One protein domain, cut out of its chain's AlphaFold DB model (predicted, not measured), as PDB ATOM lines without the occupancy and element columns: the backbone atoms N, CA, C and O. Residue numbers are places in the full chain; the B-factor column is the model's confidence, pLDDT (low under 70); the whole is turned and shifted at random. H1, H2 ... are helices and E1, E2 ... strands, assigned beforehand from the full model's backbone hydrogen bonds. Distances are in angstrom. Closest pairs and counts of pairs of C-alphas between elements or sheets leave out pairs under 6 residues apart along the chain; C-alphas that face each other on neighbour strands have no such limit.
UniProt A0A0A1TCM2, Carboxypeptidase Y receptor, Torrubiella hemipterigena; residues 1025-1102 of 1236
ATOM      1  N   GLU A1025     194.410 146.263 239.452       83.69
ATOM      2  CA  GLU A1025     193.687 147.507 239.149       83.69
ATOM      3  C   GLU A1025     192.495 147.712 240.103       83.69
ATOM      4  O   GLU A1025     192.251 146.865 240.963       83.69
ATOM      5  N   CYS A1026     191.757 148.826 239.994       85.31
ATOM      6  CA  CYS A1026     190.572 149.036 240.835       85.31
ATOM      7  C   CYS A1026     189.427 148.086 240.460       85.31
ATOM      8  O   CYS A1026     189.176 147.795 239.291       85.31
ATOM      9  N   ALA A1027     188.729 147.598 241.479       75.62
ATOM     10  CA  ALA A1027     187.578 146.723 241.350       75.62
ATOM     11  C   ALA A1027     186.331 147.481 240.863       75.62
ATOM     12  O   ALA A1027     186.264 148.708 240.872       75.62
ATOM     13  N   TYR A1028     185.315 146.729 240.450       72.62
ATOM     14  CA  TYR A1028     184.060 147.266 239.923       72.62
ATOM     15  C   TYR A1028     183.391 148.265 240.889       72.62
ATOM     16  O   TYR A1028     183.218 147.955 242.067       72.62
ATOM     17  N   ASN A1029     183.007 149.441 240.374       80.88
ATOM     18  CA  ASN A1029     182.489 150.619 241.098       80.88
ATOM     19  C   ASN A1029     183.486 151.363 242.015       80.88
ATOM     20  O   ASN A1029     183.085 152.308 242.700       80.88
ATOM     21  N   TYR A1030     184.772 150.999 242.005       82.94
ATOM     22  CA  TYR A1030     185.838 151.731 242.699       82.94
ATOM     23  C   TYR A1030     186.693 152.545 241.720       82.94
ATOM     24  O   TYR A1030     186.961 152.112 240.601       82.94
ATOM     25  N   GLU A1031     187.178 153.698 242.175       81.75
ATOM     26  CA  GLU A1031     188.101 154.576 241.454       81.75
ATOM     27  C   GLU A1031     189.396 154.803 242.247       81.75
ATOM     28  O   GLU A1031     189.411 154.758 243.479       81.75
ATOM     29  N   LEU A1032     190.513 155.015 241.544       79.00
ATOM     30  CA  LEU A1032     191.823 155.218 242.164       79.00
ATOM     31  C   LEU A1032     191.933 156.647 242.706       79.00
ATOM     32  O   LEU A1032     191.765 157.606 241.961       79.00
ATOM     33  N   HIS A1033     192.261 156.786 243.987       76.81
ATOM     34  CA  HIS A1033     192.455 158.072 244.651       76.81
ATOM     35  C   HIS A1033     193.946 158.458 244.723       76.81
ATOM     36  O   HIS A1033     194.828 157.603 244.621       76.81
ATOM     37  N   ASP A1034     194.231 159.744 244.963       65.75
ATOM     38  CA  ASP A1034     195.593 160.323 244.963       65.75
ATOM     39  C   ASP A1034     196.594 159.679 245.951       65.75
ATOM     40  O   ASP A1034     197.804 159.846 245.813       65.75
ATOM     41  N   ASP A1035     196.116 158.923 246.946       72.31
ATOM     42  CA  ASP A1035     196.924 158.154 247.905       72.31
ATOM     43  C   ASP A1035     197.297 156.739 247.399       72.31
ATOM     44  O   ASP A1035     197.936 155.963 248.117       72.31
ATOM     45  N   GLY A1036     196.926 156.397 246.158       66.06
ATOM     46  CA  GLY A1036     197.189 155.104 245.515       66.06
ATOM     47  C   GLY A1036     196.236 153.980 245.938       66.06
ATOM     48  O   GLY A1036     196.459 152.817 245.570       66.06
ATOM     49  N   GLN A1037     195.190 154.316 246.704       82.12
ATOM     50  CA  GLN A1037     194.133 153.404 247.139       82.12
ATOM     51  C   GLN A1037     192.901 153.518 246.239       82.12
ATOM     52  O   GLN A1037     192.569 154.602 245.771       82.12
ATOM     53  N   CYS A1038     192.195 152.412 246.014       85.06
ATOM     54  CA  CYS A1038     190.921 152.435 245.297       85.06
ATOM     55  C   CYS A1038     189.772 152.688 246.283       85.06
ATOM     56  O   CYS A1038     189.619 151.950 247.258       85.06
ATOM     57  N   LYS A1039     188.961 153.723 246.045       86.44
ATOM     58  CA  LYS A1039     187.805 154.101 246.878       86.44
ATOM     59  C   LYS A1039     186.509 153.972 246.084       86.44
ATOM     60  O   LYS A1039     186.502 154.099 244.868       86.44
ATOM     61  N   LEU A1040     185.416 153.670 246.777       83.69
ATOM     62  CA  LEU A1040     184.104 153.476 246.162       83.69
ATOM     63  C   LEU A1040     183.551 154.810 245.641       83.69
ATOM     64  O   LEU A1040     183.532 155.795 246.382       83.69
ATOM     65  N   VAL A1041     183.066 154.823 244.401       81.44
ATOM     66  CA  VAL A1041     182.481 156.022 243.785       81.44
ATOM     67  C   VAL A1041     181.171 156.397 244.506       81.44
ATOM     68  O   VAL A1041     180.320 155.523 244.712       81.44
ATOM     69  N   PRO A1042     180.952 157.672 244.891       76.75
ATOM     70  CA  PRO A1042     179.772 158.077 245.654       76.75
ATOM     71  C   PRO A1042     178.445 157.709 244.974       76.75
ATOM     72  O   PRO A1042     178.206 158.048 243.818       76.75
ATOM     73  N   GLY A1043     177.550 157.054 245.718       70.19
ATOM     74  CA  GLY A1043     176.217 156.663 245.242       70.19
ATOM     75  C   GLY A1043     176.156 155.310 244.524       70.19
ATOM     76  O   GLY A1043     175.055 154.815 244.287       70.19
ATOM     77  N   LEU A1044     177.301 154.687 244.237       72.12
ATOM     78  CA  LEU A1044     177.381 153.329 243.703       72.12
ATOM     79  C   LEU A1044     177.722 152.330 244.812       72.12
ATOM     80  O   LEU A1044     178.268 152.696 245.850       72.12
ATOM     81  N   GLN A1045     177.353 151.065 244.607       76.38
ATOM     82  CA  GLN A1045     177.583 149.990 245.572       76.38
ATOM     83  C   GLN A1045     178.712 149.077 245.092       76.38
ATOM     84  O   GLN A1045     178.801 148.817 243.891       76.38
ATOM     85  N   PRO A1046     179.576 148.581 245.987       73.00
ATOM     86  CA  PRO A1046     180.615 147.640 245.605       73.00
ATOM     87  C   PRO A1046     179.988 146.335 245.122       73.00
ATOM     88  O   PRO A1046     178.901 145.963 245.567       73.00
ATOM     89  N   LEU A1047     180.684 145.644 244.219       73.31
ATOM     90  CA  LEU A1047     180.227 144.354 243.713       73.31
ATOM     91  C   LEU A1047     179.996 143.401 244.889       73.31
ATOM     92  O   LEU A1047     180.924 143.107 245.646       73.31
ATOM     93  N   SER A1048     178.752 142.962 245.075       78.44
ATOM     94  CA  SER A1048     178.412 142.142 246.231       78.44
ATOM     95  C   SER A1048     179.032 140.753 246.096       78.44
ATOM     96  O   SER A1048     179.225 140.252 244.990       78.44
ATOM     97  N   GLY A1049     179.303 140.081 247.216       68.56
ATOM     98  CA  GLY A1049     179.874 138.734 247.189       68.56
ATOM     99  C   GLY A1049     179.056 137.720 246.400       68.56
ATOM    100  O   GLY A1049     179.618 136.909 245.678       68.56
ATOM    101  N   LYS A1050     177.721 137.819 246.442       74.56
ATOM    102  CA  LYS A1050     176.835 136.975 245.624       74.56
ATOM    103  C   LYS A1050     177.004 137.232 244.132       74.56
ATOM    104  O   LYS A1050     177.009 136.283 243.358       74.56
ATOM    105  N   GLU A1051     177.150 138.489 243.729       74.62
ATOM    106  CA  GLU A1051     177.386 138.843 242.329       74.62
ATOM    107  C   GLU A1051     178.803 138.462 241.895       74.62
ATOM    108  O   GLU A1051     178.971 137.929 240.805       74.62
ATOM    109  N   TRP A1052     179.811 138.646 242.753       74.31
ATOM    110  CA  TRP A1052     181.184 138.231 242.464       74.31
ATOM    111  C   TRP A1052     181.293 136.711 242.318       74.31
ATOM    112  O   TRP A1052     181.887 136.252 241.348       74.31
ATOM    113  N   CYS A1053     180.663 135.935 243.208       72.88
ATOM    114  CA  CYS A1053     180.586 134.475 243.100       72.88
ATOM    115  C   CYS A1053     179.775 134.029 241.876       72.88
ATOM    116  O   CYS A1053     180.119 133.033 241.256       72.88
ATOM    117  N   LYS A1054     178.726 134.770 241.484       71.81
ATOM    118  CA  LYS A1054     177.953 134.480 240.262       71.81
ATOM    119  C   LYS A1054     178.770 134.738 238.992       71.81
ATOM    120  O   LYS A1054     178.625 134.014 238.016       71.81
ATOM    121  N   LEU A1055     179.630 135.756 239.016       59.34
ATOM    122  CA  LEU A1055     180.538 136.101 237.918       59.34
ATOM    123  C   LEU A1055     181.820 135.250 237.910       59.34
ATOM    124  O   LEU A1055     182.447 135.119 236.864       59.34
ATOM    125  N   ASN A1056     182.201 134.663 239.050       62.59
ATOM    126  CA  ASN A1056     183.346 133.762 239.208       62.59
ATOM    127  C   ASN A1056     182.877 132.421 239.808       62.59
ATOM    128  O   ASN A1056     183.254 132.090 240.933       62.59
ATOM    129  N   PRO A1057     182.063 131.638 239.075       62.56
ATOM    130  CA  PRO A1057     181.349 130.469 239.606       62.56
ATOM    131  C   PRO A1057     182.262 129.331 240.095       62.56
ATOM    132  O   PRO A1057     181.826 128.471 240.851       62.56
ATOM    133  N   ASN A1058     183.545 129.351 239.718       62.81
ATOM    134  CA  ASN A1058     184.561 128.399 240.183       62.81
ATOM    135  C   ASN A1058     185.327 128.841 241.435       62.81
ATOM    136  O   ASN A1058     186.183 128.097 241.921       62.81
ATOM    137  N   ALA A1059     185.099 130.056 241.928       58.28
ATOM    138  CA  ALA A1059     185.746 130.527 243.135       58.28
ATOM    139  C   ALA A1059     185.013 129.952 244.350       58.28
ATOM    140  O   ALA A1059     183.852 130.253 244.602       58.28
ATOM    141  N   THR A1060     185.698 129.106 245.114       72.25
ATOM    142  CA  THR A1060     185.141 128.516 246.342       72.25
ATOM    143  C   THR A1060     185.025 129.540 247.465       72.25
ATOM    144  O   THR A1060     184.193 129.412 248.365       72.25
ATOM    145  N   VAL A1061     185.860 130.571 247.393       73.81
ATOM    146  CA  VAL A1061     185.927 131.661 248.347       73.81
ATOM    147  C   VAL A1061     185.861 132.971 247.587       73.81
ATOM    148  O   VAL A1061     186.551 133.143 246.581       73.81
ATOM    149  N   TRP A1062     185.058 133.899 248.087       82.06
ATOM    150  CA  TRP A1062     185.123 135.290 247.683       82.06
ATOM    151  C   TRP A1062     185.656 136.129 248.827       82.06
ATOM    152  O   TRP A1062     185.529 135.801 250.007       82.06
ATOM    153  N   TYR A1063     186.251 137.240 248.444       80.25
ATOM    154  CA  TYR A1063     186.855 138.172 249.366       80.25
ATOM    155  C   TYR A1063     186.014 139.430 249.399       80.25
ATOM    156  O   TYR A1063     185.548 139.902 248.356       80.25
ATOM    157  N   THR A1064     185.832 139.986 250.592       79.75
ATOM    158  CA  THR A1064     185.196 141.293 250.719       79.75
ATOM    159  C   THR A1064     185.953 142.293 249.836       79.75
ATOM    160  O   THR A1064     187.176 142.387 249.972       79.75
ATOM    161  N   PRO A1065     185.275 143.025 248.925       81.56
ATOM    162  CA  PRO A1065     185.944 143.881 247.957       81.56
ATOM    163  C   PRO A1065     186.928 144.841 248.629       81.56
ATOM    164  O   PRO A1065     186.542 145.794 249.305       81.56
ATOM    165  N   THR A1066     188.221 144.606 248.406       77.12
ATOM    166  CA  THR A1066     189.319 145.450 248.907       77.12
ATOM    167  C   THR A1066     189.473 146.738 248.097       77.12
ATOM    168  O   THR A1066     190.350 147.552 248.377       77.12
ATOM    169  N   GLY A1067     188.635 146.911 247.070       78.12
ATOM    170  CA  GLY A1067     188.748 147.945 246.052       78.12
ATOM    171  C   GLY A1067     189.690 147.576 244.905       78.12
ATOM    172  O   GLY A1067     189.767 148.350 243.957       78.12
ATOM    173  N   PHE A1068     190.358 146.413 244.933       81.31
ATOM    174  CA  PHE A1068     191.305 145.968 243.899       81.31
ATOM    175  C   PHE A1068     190.897 144.643 243.238       81.31
ATOM    176  O   PHE A1068     190.254 143.805 243.864       81.31
ATOM    177  N   ARG A1069     191.300 144.429 241.980       83.50
ATOM    178  CA  ARG A1069     191.170 143.156 241.243       83.50
ATOM    179  C   ARG A1069     192.395 142.893 240.360       83.50
ATOM    180  O   ARG A1069     193.078 143.838 239.976       83.50
ATOM    181  N   ARG A1070     192.675 141.630 240.014       79.94
ATOM    182  CA  ARG A1070     193.764 141.269 239.080       79.94
ATOM    183  C   ARG A1070     193.514 141.801 237.669       79.94
ATOM    184  O   ARG A1070     192.394 141.730 237.172       79.94
ATOM    185  N   ALA A1071     194.574 142.270 237.015       77.38
ATOM    186  CA  ALA A1071     194.526 142.684 235.618       77.38
ATOM    187  C   ALA A1071     194.359 141.452 234.692       77.38
ATOM    188  O   ALA A1071     195.154 140.520 234.801       77.38
ATOM    189  N   PRO A1072     193.395 141.422 233.751       67.75
ATOM    190  CA  PRO A1072     193.085 140.225 232.949       67.75
ATOM    191  C   PRO A1072     194.228 139.661 232.088       67.75
ATOM    192  O   PRO A1072     194.193 138.493 231.714       67.75
ATOM    193  N   SER A1073     195.232 140.473 231.751       64.06
ATOM    194  CA  SER A1073     196.388 140.058 230.948       64.06
ATOM    195  C   SER A1073     197.564 139.523 231.771       64.06
ATOM    196  O   SER A1073     198.551 139.094 231.174       64.06
ATOM    197  N   THR A1074     197.492 139.547 233.111       78.62
ATOM    198  CA  THR A1074     198.592 139.057 233.954       78.62
ATOM    199  C   THR A1074     198.571 137.534 234.084       78.62
ATOM    200  O   THR A1074     197.548 136.939 234.418       78.62
ATOM    201  N   THR A1075     199.713 136.887 233.863       84.44
ATOM    202  CA  THR A1075     199.896 135.440 234.079       84.44
ATOM    203  C   THR A1075     200.666 135.136 235.366       84.44
ATOM    204  O   THR A1075     201.132 134.013 235.564       84.44
ATOM    205  N   CYS A1076     200.784 136.129 236.260       82.50
ATOM    206  CA  CYS A1076     201.625 136.044 237.447       82.50
ATOM    207  C   CYS A1076     201.174 134.911 238.382       82.50
ATOM    208  O   CYS A1076     199.977 134.667 238.597       82.50
ATOM    209  N   LYS A1077     202.150 134.232 238.983       81.19
ATOM    210  CA  LYS A1077     201.939 133.122 239.918       81.19
ATOM    211  C   LYS A1077     202.708 133.375 241.207       81.19
ATOM    212  O   LYS A1077     203.908 133.618 241.159       81.19
ATOM    213  N   ASP A1078     202.008 133.272 242.338       75.62
ATOM    214  CA  ASP A1078     202.513 133.475 243.710       75.62
ATOM    215  C   ASP A1078     202.970 134.920 244.020       75.62
ATOM    216  O   ASP A1078     203.505 135.593 243.154       75.62
ATOM    217  N   GLY A1079     202.809 135.446 245.246       80.19
ATOM    218  CA  GLY A1079     203.265 136.811 245.596       80.19
ATOM    219  C   GLY A1079     202.284 137.613 246.459       80.19
ATOM    220  O   GLY A1079     201.718 137.071 247.402       80.19
ATOM    221  N   LYS A1080     202.112 138.917 246.179       78.75
ATOM    222  CA  LYS A1080     201.098 139.761 246.847       78.75
ATOM    223  C   LYS A1080     199.720 139.517 246.227       78.75
ATOM    224  O   LYS A1080     199.602 139.552 245.009       78.75
ATOM    225  N   GLU A1081     198.695 139.353 247.058       81.44
ATOM    226  CA  GLU A1081     197.305 139.108 246.642       81.44
ATOM    227  C   GLU A1081     196.401 140.243 247.141       81.44
ATOM    228  O   GLU A1081     195.817 140.166 248.214       81.44
ATOM    229  N   LEU A1082     196.373 141.368 246.426       79.69
ATOM    230  CA  LEU A1082     195.681 142.586 246.886       79.69
ATOM    231  C   LEU A1082     194.186 142.600 246.566       79.69
ATOM    232  O   LEU A1082     193.426 143.360 247.161       79.69
ATOM    233  N   ASP A1083     193.785 141.758 245.626       76.19
ATOM    234  CA  ASP A1083     192.403 141.430 245.289       76.19
ATOM    235  C   ASP A1083     191.710 140.573 246.358       76.19
ATOM    236  O   ASP A1083     190.513 140.312 246.253       76.19
ATOM    237  N   LYS A1084     192.448 140.149 247.390       79.06
ATOM    238  CA  LYS A1084     191.958 139.292 248.466       79.06
ATOM    239  C   LYS A1084     192.059 140.004 249.818       79.06
ATOM    240  O   LYS A1084     193.110 140.528 250.184       79.06
ATOM    241  N   SER A1085     190.961 140.045 250.569       72.75
ATOM    242  CA  SER A1085     190.901 140.524 251.957       72.75
ATOM    243  C   SER A1085     191.266 139.413 252.946       72.75
ATOM    244  O   SER A1085     191.274 138.240 252.595       72.75
ATOM    245  N   LEU A1086     191.546 139.775 254.202       65.56
ATOM    246  CA  LEU A1086     191.712 138.790 255.283       65.56
ATOM    247  C   LEU A1086     190.392 138.120 255.676       65.56
ATOM    248  O   LEU A1086     190.411 136.976 256.110       65.56
ATOM    249  N   ASP A1087     189.276 138.839 255.533       68.81
ATOM    250  CA  ASP A1087     187.941 138.279 255.707       68.81
ATOM    251  C   ASP A1087     187.481 137.693 254.380       68.81
ATOM    252  O   ASP A1087     187.100 138.419 253.451       68.81
ATOM    253  N   ASP A1088     187.580 136.377 254.298       75.56
ATOM    254  CA  ASP A1088     187.130 135.575 253.185       75.56
ATOM    255  C   ASP A1088     185.874 134.791 253.564       75.56
ATOM    256  O   ASP A1088     185.550 134.522 254.728       75.56
ATOM    257  N   HIS A1089     185.067 134.528 252.552       80.56
ATOM    258  CA  HIS A1089     183.739 133.982 252.724       80.56
ATOM    259  C   HIS A1089     183.518 132.888 251.704       80.56
ATOM    260  O   HIS A1089     183.845 133.042 250.527       80.56
ATOM    261  N   ALA A1090     182.897 131.798 252.145       79.62
ATOM    262  CA  ALA A1090     182.418 130.787 251.224       79.62
ATOM    263  C   ALA A1090     181.508 131.444 250.185       79.62
ATOM    264  O   ALA A1090     180.579 132.191 250.525       79.62
ATOM    265  N   CYS A1091     181.775 131.154 248.918       81.62
ATOM    266  CA  CYS A1091     180.757 131.385 247.917       81.62
ATOM    267  C   CYS A1091     179.553 130.471 248.205       81.62
ATOM    268  O   CYS A1091     179.745 129.343 248.670       81.62
ATOM    269  N   PRO A1092     178.317 130.936 247.946       72.31
ATOM    270  CA  PRO A1092     177.118 130.143 248.188       72.31
ATOM    271  C   PRO A1092     177.172 128.791 247.462       72.31
ATOM    272  O   PRO A1092     177.397 128.763 246.256       72.31
ATOM    273  N   GLY A1093     176.975 127.687 248.183       70.62
ATOM    274  CA  GLY A1093     177.091 126.312 247.673       70.62
ATOM    275  C   GLY A1093     178.472 125.670 247.865       70.62
ATOM    276  O   GLY A1093     178.599 124.452 247.740       70.62
ATOM    277  N   PHE A1094     179.494 126.457 248.218       72.25
ATOM    278  CA  PHE A1094     180.846 125.982 248.525       72.25
ATOM    279  C   PHE A1094     181.166 126.044 250.023       72.25
ATOM    280  O   PHE A1094     182.323 125.906 250.407       72.25
ATOM    281  N   GLU A1095     180.167 126.196 250.897       74.25
ATOM    282  CA  GLU A1095     180.344 126.227 252.354       74.25
ATOM    283  C   GLU A1095     180.936 124.921 252.893       74.25
ATOM    284  O   GLU A1095     181.672 124.943 253.878       74.25
ATOM    285  N   GLU A1096     180.648 123.788 252.243       66.38
ATOM    286  CA  GLU A1096     181.168 122.476 252.638       66.38
ATOM    287  C   GLU A1096     182.649 122.305 252.251       66.38
ATOM    288  O   GLU A1096     183.442 121.809 253.050       66.38
ATOM    289  N   ASP A1097     183.061 122.782 251.071       68.44
ATOM    290  CA  ASP A1097     184.461 122.756 250.616       68.44
ATOM    291  C   ASP A1097     185.308 123.868 251.264       68.44
ATOM    292  O   ASP A1097     186.463 123.644 251.647       68.44
ATOM    293  N   TYR A1098     184.714 125.041 251.494       71.25
ATOM    294  CA  TYR A1098     185.260 126.094 252.347       71.25
ATOM    295  C   TYR A1098     185.414 125.590 253.783       71.25
ATOM    296  O   TYR A1098     186.468 125.759 254.375       71.25
ATOM    297  N   GLY A1099     184.429 124.858 254.310       64.00
ATOM    298  CA  GLY A1099     184.493 124.183 255.606       64.00
ATOM    299  C   GLY A1099     185.450 122.987 255.651       64.00
ATOM    300  O   GLY A1099     185.862 122.587 256.730       64.00
ATOM    301  N   ARG A1100     185.869 122.402 254.522       67.25
ATOM    302  CA  ARG A1100     186.954 121.395 254.490       67.25
ATOM    303  C   ARG A1100     188.339 122.029 254.505       67.25
ATOM    304  O   ARG A1100     189.263 121.451 255.075       67.25
ATOM    305  N   THR A1101     188.481 123.194 253.879       61.03
ATOM    306  CA  THR A1101     189.729 123.977 253.831       61.03
ATOM    307  C   THR A1101     189.894 124.905 255.045       61.03
ATOM    308  O   THR A1101     191.023 125.168 255.448       61.03
ATOM    309  N   HIS A1102     188.787 125.273 255.702       63.34
ATOM    310  CA  HIS A1102     188.678 126.043 256.949       63.34
ATOM    311  C   HIS A1102     187.791 125.312 257.988       63.34
ATOM    312  O   HIS A1102     186.736 125.819 258.382       63.34
TER     313      HIS A1102
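Overview. This is residues 1025 to 1102 of the 1236 residues of the protein "Carboxypeptidase Y receptor" of Torrubiella hemipterigena (UniProt A0A0A1TCM2). Little regular structure: a loop-rich body with the hairpin E1 and E2 at one end, H2 at the other, and the antiparallel pair E3 and E5 beside H1; residues 1073 to 1080 stick out. The printed part has 78 residues, 29 in named elements, ordered E1 E2 H1 E3 E4 E5 H2, class mixed. It is only just compact, close to loose, radius of gyration of the C-alphas 13.5 A, spanning 41 by 32 by 22 A.

Arrangement. E1, residues 1030 to 1032, and E2, residues 1038 to 1040, form an antiparallel hairpin; N 1031 and O 1039 are 2.8 A apart. H1, residues 1049 to 1055, and E3, residues 1061 to 1063, have closest C-alphas Gly 1049 and Trp 1062, 6.3 A. E4, residues 1068 to 1070, pairs with no named strand. E5, residues 1088 to 1090, is antiparallel to E3; N 1062 and O 1089 are 2.9 A apart. H2, residues 1095 to 1101, and E5 have closest C-alphas Tyr 1098 and Ala 1090, 5.6 A. In H1 and H2 every O i to N i+4 pair is within hydrogen-bond range.

Along the chain. E1 begins at C-alpha 1030 (185.838, 151.731, 242.699). H1 measures 9.7 A and H2 9.8 A, ending at C-alpha 1101 (189.729, 123.977, 253.831).

Size, cuts and confidence. The printed part has no cut. E4 to E5 is a long link. pLDDT is under 70 at 18 residues.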